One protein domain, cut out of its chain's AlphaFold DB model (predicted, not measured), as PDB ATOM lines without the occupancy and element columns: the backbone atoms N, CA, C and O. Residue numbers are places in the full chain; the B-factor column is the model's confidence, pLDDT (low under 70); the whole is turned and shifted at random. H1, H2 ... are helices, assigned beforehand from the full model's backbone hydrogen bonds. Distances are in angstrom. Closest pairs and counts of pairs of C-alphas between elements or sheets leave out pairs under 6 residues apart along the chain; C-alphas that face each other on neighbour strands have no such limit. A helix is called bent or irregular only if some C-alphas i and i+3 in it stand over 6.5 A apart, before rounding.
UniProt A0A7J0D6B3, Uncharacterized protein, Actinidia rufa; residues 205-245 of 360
ATOM      1  N   GLU A 205     -25.471 -46.633  35.383       80.00
ATOM      2  CA  GLU A 205     -25.190 -47.857  34.626       80.00
ATOM      3  C   GLU A 205     -25.435 -49.144  35.427       80.00
ATOM      4  O   GLU A 205     -26.091 -50.054  34.927       80.00
ATOM      5  N   SER A 206     -24.977 -49.217  36.680       79.94
ATOM      6  CA  SER A 206     -25.181 -50.392  37.540       79.94
ATOM      7  C   SER A 206     -26.659 -50.634  37.872       79.94
ATOM      8  O   SER A 206     -27.108 -51.778  37.896       79.94
ATOM      9  N   GLN A 207     -27.442 -49.562  38.021       82.38
ATOM     10  CA  GLN A 207     -28.883 -49.644  38.281       82.38
ATOM     11  C   GLN A 207     -29.674 -50.077  37.042       82.38
ATOM     12  O   GLN A 207     -30.706 -50.741  37.153       82.38
ATOM     13  N   LEU A 208     -29.187 -49.714  35.853       83.25
ATOM     14  CA  LEU A 208     -29.819 -50.040  34.578       83.25
ATOM     15  C   LEU A 208     -29.363 -51.379  33.989       83.25
ATOM     16  O   LEU A 208     -30.052 -51.905  33.119       83.25
ATOM     17  N   ALA A 209     -28.271 -51.969  34.487       81.88
ATOM     18  CA  ALA A 209     -27.725 -53.235  33.992       81.88
ATOM     19  C   ALA A 209     -28.734 -54.399  34.026       81.88
ATOM     20  O   ALA A 209     -28.697 -55.279  33.170       81.88
ATOM     21  N   ASN A 210     -29.657 -54.387  34.992       79.25
ATOM     22  CA  ASN A 210     -30.663 -55.438  35.173       79.25
ATOM     23  C   ASN A 210     -32.019 -55.120  34.518       79.25
ATOM     24  O   ASN A 210     -32.955 -55.915  34.625       79.25
ATOM     25  N   VAL A 211     -32.162 -53.964  33.860       82.44
ATOM     26  CA  VAL A 211     -33.408 -53.583  33.184       82.44
ATOM     27  C   VAL A 211     -33.408 -54.176  31.771       82.44
ATOM     28  O   VAL A 211     -32.473 -53.936  31.008       82.44
ATOM     29  N   PRO A 212     -34.445 -54.936  31.374       78.50
ATOM     30  CA  PRO A 212     -34.503 -55.492  30.031       78.50
ATOM     31  C   PRO A 212     -34.555 -54.374  28.981       78.50
ATOM     32  O   PRO A 212     -35.330 -53.427  29.106       78.50
ATOM     33  N   ALA A 213     -33.786 -54.526  27.897       74.44
ATOM     34  CA  ALA A 213     -33.727 -53.553  26.798       74.44
ATOM     35  C   ALA A 213     -35.094 -53.296  26.130       74.44
ATOM     36  O   ALA A 213     -35.320 -52.250  25.524       74.44
ATOM     37  N   ARG A 214     -36.017 -54.261  26.238       70.44
ATOM     38  CA  ARG A 214     -37.419 -54.132  25.839       70.44
ATOM     39  C   ARG A 214     -38.283 -54.228  27.087       70.44
ATOM     40  O   ARG A 214     -38.482 -55.316  27.617       70.44
ATOM     41  N   ILE A 215     -38.803 -53.093  27.533       84.19
ATOM     42  CA  ILE A 215     -39.710 -53.009  28.674       84.19
ATOM     43  C   ILE A 215     -40.976 -52.261  28.262       84.19
ATOM     44  O   ILE A 215     -40.915 -51.267  27.536       84.19
ATOM     45  N   THR A 216     -42.143 -52.755  28.682       85.12
ATOM     46  CA  THR A 216     -43.399 -52.040  28.435       85.12
ATOM     47  C   THR A 216     -43.498 -50.823  29.354       85.12
ATOM     48  O   THR A 216     -42.915 -50.797  30.438       85.12
ATOM     49  N   MET A 217     -44.287 -49.819  28.964       81.25
ATOM     50  CA  MET A 217     -44.539 -48.655  29.825       81.25
ATOM     51  C   MET A 217     -45.128 -49.068  31.186       81.25
ATOM     52  O   MET A 217     -44.803 -48.482  32.213       81.25
ATOM     53  N   TYR A 218     -45.970 -50.105  31.200       81.38
ATOM     54  CA  TYR A 218     -46.586 -50.622  32.419       81.38
ATOM     55  C   TYR A 218     -45.553 -51.248  33.361       81.38
ATOM     56  O   TYR A 218     -45.558 -50.964  34.557       81.38
ATOM     57  N   ASP A 219     -44.632 -52.046  32.825       82.50
ATOM     58  CA  ASP A 219     -43.593 -52.694  33.628       82.50
ATOM     59  C   ASP A 219     -42.556 -51.686  34.129       82.50
ATOM     60  O   ASP A 219     -42.107 -51.789  35.268       82.50
ATOM     61  N   LEU A 220     -42.260 -50.647  33.339       85.00
ATOM     62  CA  LEU A 220     -41.371 -49.549  33.726       85.00
ATOM     63  C   LEU A 220     -41.901 -48.789  34.951       85.00
ATOM     64  O   LEU A 220     -41.139 -48.456  35.859       85.00
ATOM     65  N   LEU A 221     -43.216 -48.567  35.029       85.50
ATOM     66  CA  LEU A 221     -43.848 -47.926  36.187       85.50
ATOM     67  C   LEU A 221     -43.838 -48.812  37.443       85.50
ATOM     68  O   LEU A 221     -43.874 -48.284  38.555       85.50
ATOM     69  N   ARG A 222     -43.735 -50.138  37.292       86.69
ATOM     70  CA  ARG A 222     -43.666 -51.103  38.406       86.69
ATOM     71  C   ARG A 222     -42.252 -51.326  38.946       86.69
ATOM     72  O   ARG A 222     -42.116 -51.977  39.980       86.69
ATOM     73  N   LEU A 223     -41.223 -50.786  38.286       88.44
ATOM     74  CA  LEU A 223     -39.842 -50.823  38.778       88.44
ATOM     75  C   LEU A 223     -39.691 -50.052  40.098       88.44
ATOM     76  O   LEU A 223     -40.532 -49.221  40.450       88.44
ATOM     77  N   SER A 224     -38.606 -50.314  40.829       90.56
ATOM     78  CA  SER A 224     -38.289 -49.560  42.043       90.56
ATOM     79  C   SER A 224     -38.089 -48.068  41.723       90.56
ATOM     80  O   SER A 224     -37.700 -47.712  40.603       90.56
ATOM     81  N   PRO A 225     -38.374 -47.164  42.677       86.88
ATOM     82  CA  PRO A 225     -38.210 -45.726  42.466       86.88
ATOM     83  C   PRO A 225     -36.790 -45.348  42.031       86.88
ATOM     84  O   PRO A 225     -36.652 -44.489  41.164       86.88
ATOM     85  N   ASP A 226     -35.774 -46.032  42.551       87.31
ATOM     86  CA  ASP A 226     -34.366 -45.762  42.249       87.31
ATOM     87  C   ASP A 226     -34.033 -46.084  40.786       87.31
ATOM     88  O   ASP A 226     -33.453 -45.261  40.081       87.31
ATOM     89  N   ILE A 227     -34.512 -47.225  40.275       88.56
ATOM     90  CA  ILE A 227     -34.320 -47.608  38.870       88.56
ATOM     91  C   ILE A 227     -35.063 -46.640  37.946       88.56
ATOM     92  O   ILE A 227     -34.525 -46.224  36.921       88.56
ATOM     93  N   ARG A 228     -36.285 -46.217  38.301       89.44
ATOM     94  CA  ARG A 228     -37.013 -45.216  37.501       89.44
ATOM     95  C   ARG A 228     -36.264 -43.884  37.446       89.44
ATOM     96  O   ARG A 228     -36.216 -43.271  36.384       89.44
ATOM     97  N   GLN A 229     -35.660 -43.447  38.552       88.31
ATOM     98  CA  GLN A 229     -34.826 -42.241  38.576       88.31
ATOM     99  C   GLN A 229     -33.559 -42.408  37.732       88.31
ATOM    100  O   GLN A 229     -33.199 -41.485  37.004       88.31
ATOM    101  N   ALA A 230     -32.934 -43.586  37.757       87.81
ATOM    102  CA  ALA A 230     -31.801 -43.916  36.898       87.81
ATOM    103  C   ALA A 230     -32.172 -43.843  35.409       87.81
ATOM    104  O   ALA A 230     -31.449 -43.225  34.630       87.81
ATOM    105  N   VAL A 231     -33.334 -44.392  35.022       86.94
ATOM    106  CA  VAL A 231     -33.855 -44.319  33.646       86.94
ATOM    107  C   VAL A 231     -34.090 -42.867  33.241       86.94
ATOM    108  O   VAL A 231     -33.638 -42.445  32.180       86.94
ATOM    109  N   VAL A 232     -34.760 -42.079  34.088       87.94
ATOM    110  CA  VAL A 232     -35.020 -40.658  33.809       87.94
ATOM    111  C   VAL A 232     -33.710 -39.893  33.638       87.94
ATOM    112  O   VAL A 232     -33.572 -39.149  32.672       87.94
ATOM    113  N   LYS A 233     -32.732 -40.124  34.520       87.94
ATOM    114  CA  LYS A 233     -31.416 -39.484  34.465       87.94
ATOM    115  C   LYS A 233     -30.621 -39.884  33.217       87.94
ATOM    116  O   LYS A 233     -30.013 -39.026  32.578       87.94
ATOM    117  N   ALA A 234     -30.663 -41.161  32.839       86.19
ATOM    118  CA  ALA A 234     -30.020 -41.657  31.625       86.19
ATOM    119  C   ALA A 234     -30.637 -41.055  30.355       86.19
ATOM    120  O   ALA A 234     -29.915 -40.697  29.429       86.19
ATOM    121  N   LEU A 235     -31.964 -40.900  30.328       84.88
ATOM    122  CA  LEU A 235     -32.679 -40.283  29.210       84.88
ATOM    123  C   LEU A 235     -32.482 -38.762  29.152       84.88
ATOM    124  O   LEU A 235     -32.419 -38.207  28.058       84.88
ATOM    125  N   SER A 236     -32.365 -38.081  30.298       86.50
ATOM    126  CA  SER A 236     -32.106 -36.635  30.338       86.50
ATOM    127  C   SER A 236     -30.675 -36.269  29.940       86.50
ATOM    128  O   SER A 236     -30.458 -35.217  29.351       86.50
ATOM    129  N   GLU A 237     -29.702 -37.135  30.239       87.00
ATOM    130  CA  GLU A 237     -28.283 -36.965  29.888       87.00
ATOM    131  C   GLU A 237     -27.880 -37.924  28.748       87.00
ATOM    132  O   GLU A 237     -26.813 -38.539  28.785       87.00
ATOM    133  N   ALA A 238     -28.737 -38.081  27.731       78.44
ATOM    134  CA  ALA A 238     -28.567 -39.090  26.680       78.44
ATOM    135  C   ALA A 238     -27.190 -39.044  25.988       78.44
ATOM    136  O   ALA A 238     -26.617 -40.095  25.711       78.44
ATOM    137  N   ASP A 239     -26.610 -37.857  25.786       80.50
ATOM    138  CA  ASP A 239     -25.296 -37.685  25.142       80.50
ATOM    139  C   ASP A 239     -24.145 -38.342  25.925       80.50
ATOM    140  O   ASP A 239     -23.172 -38.819  25.343       80.50
ATOM    141  N   LYS A 240     -24.264 -38.410  27.254       81.25
ATOM    142  CA  LYS A 240     -23.266 -39.011  28.149       81.25
ATOM    143  C   LYS A 240     -23.360 -40.535  28.176       81.25
ATOM    144  O   LYS A 240     -22.355 -41.220  28.361       81.25
ATOM    145  N   TYR A 241     -24.565 -41.066  27.978       74.44
ATOM    146  CA  TYR A 241     -24.848 -42.499  28.053       74.44
ATOM    147  C   TYR A 241     -24.944 -43.177  26.679       74.44
ATOM    148  O   TYR A 241     -24.807 -44.393  26.603       74.44
ATOM    149  N   ALA A 242     -25.066 -42.419  25.585       67.19
ATOM    150  CA  ALA A 242     -25.019 -42.905  24.204       67.19
ATOM    151  C   ALA A 242     -23.862 -43.886  23.898       67.19
ATOM    152  O   ALA A 242     -24.132 -44.928  23.295       67.19
ATOM    153  N   PRO A 243     -22.600 -43.653  24.325       69.75
ATOM    154  CA  PRO A 243     -21.522 -44.616  24.076       69.75
ATOM    155  C   PRO A 243     -21.695 -45.946  24.831       69.75
ATOM    156  O   PRO A 243     -21.189 -46.965  24.370       69.75
ATOM    157  N   HIS A 244     -22.449 -45.972  25.935       63.84
ATOM    158  CA  HIS A 244     -22.732 -47.180  26.722       63.84
ATOM    159  C   HIS A 244     -23.899 -48.008  26.151       63.84
ATOM    160  O   HIS A 244     -24.073 -49.167  26.516       63.84
ATOM    161  N   VAL A 245     -24.683 -47.449  25.218       61.69
ATOM    162  CA  VAL A 245     -25.785 -48.149  24.525       61.69
ATOM    163  C   VAL A 245     -25.260 -49.044  23.387       61.69
ATOM    164  O   VAL A 245     -25.942 -49.967  22.934       61.69
TER     165      VAL A 245
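AT A GLANCE: This is residues 205 to 245 of the 360 residues of an uncharacterized protein of Actinidia rufa (UniProt A0A7J0D6B3). The longest helix, H3, forms a base on which short H1 packs; H2 is near H3's beginning and H4 turns off beyond its far end. Residues 214 to 219 and 235 to 240 stick out. The 41 printed residues include four named helices, H1 to H4 in chain order, and no named strand: all helix, compact, radius of gyration of the C-alphas 10.0 A, spans 26 by 18 by 17 A.

HOW THE PARTS SIT: H3, residues 225 to 236, touches H1, residues 205 to 208, with residues 226 to 231 alone; the closest C-alphas, of Gln 207 and Ile 227, are 5.8 A apart. H2, residues 217 to 222, is close to H3 but not clearly touching, closest C-alphas Leu 220 and Arg 228 at 7.2 A, a steep tilt of 41 degrees, opposite ways. H4, residues 238 to 245, is close to H3 but not clearly touching, closest C-alphas Ala 234 and Tyr 241 at 6.3 A, only just about perpendicular at 73 degrees. H2 and H4 are apart. Every O i to N i+4 pair is within hydrogen-bond range in H2 and H3, 2 of 4 in H4; H1 is too short for one.

IN THESE COORDINATES: H3 is 16.3 A long, from C-alpha 225 at (-38.210, -45.726, 42.466); H4, irregular with C-alphas 240 and 243 7.1 A apart, is 9.7 A long and ends with C-alpha 245 at (-25.785, -48.149, 24.525). H2 is 9.0 A, H1 5.1 A.

THE WHOLE: The farthest C-alphas, of Arg 222 and Pro 243, are 27.2 A apart. The printed part has no cut and no long link; pLDDT is under 70 at residues 242 to 245.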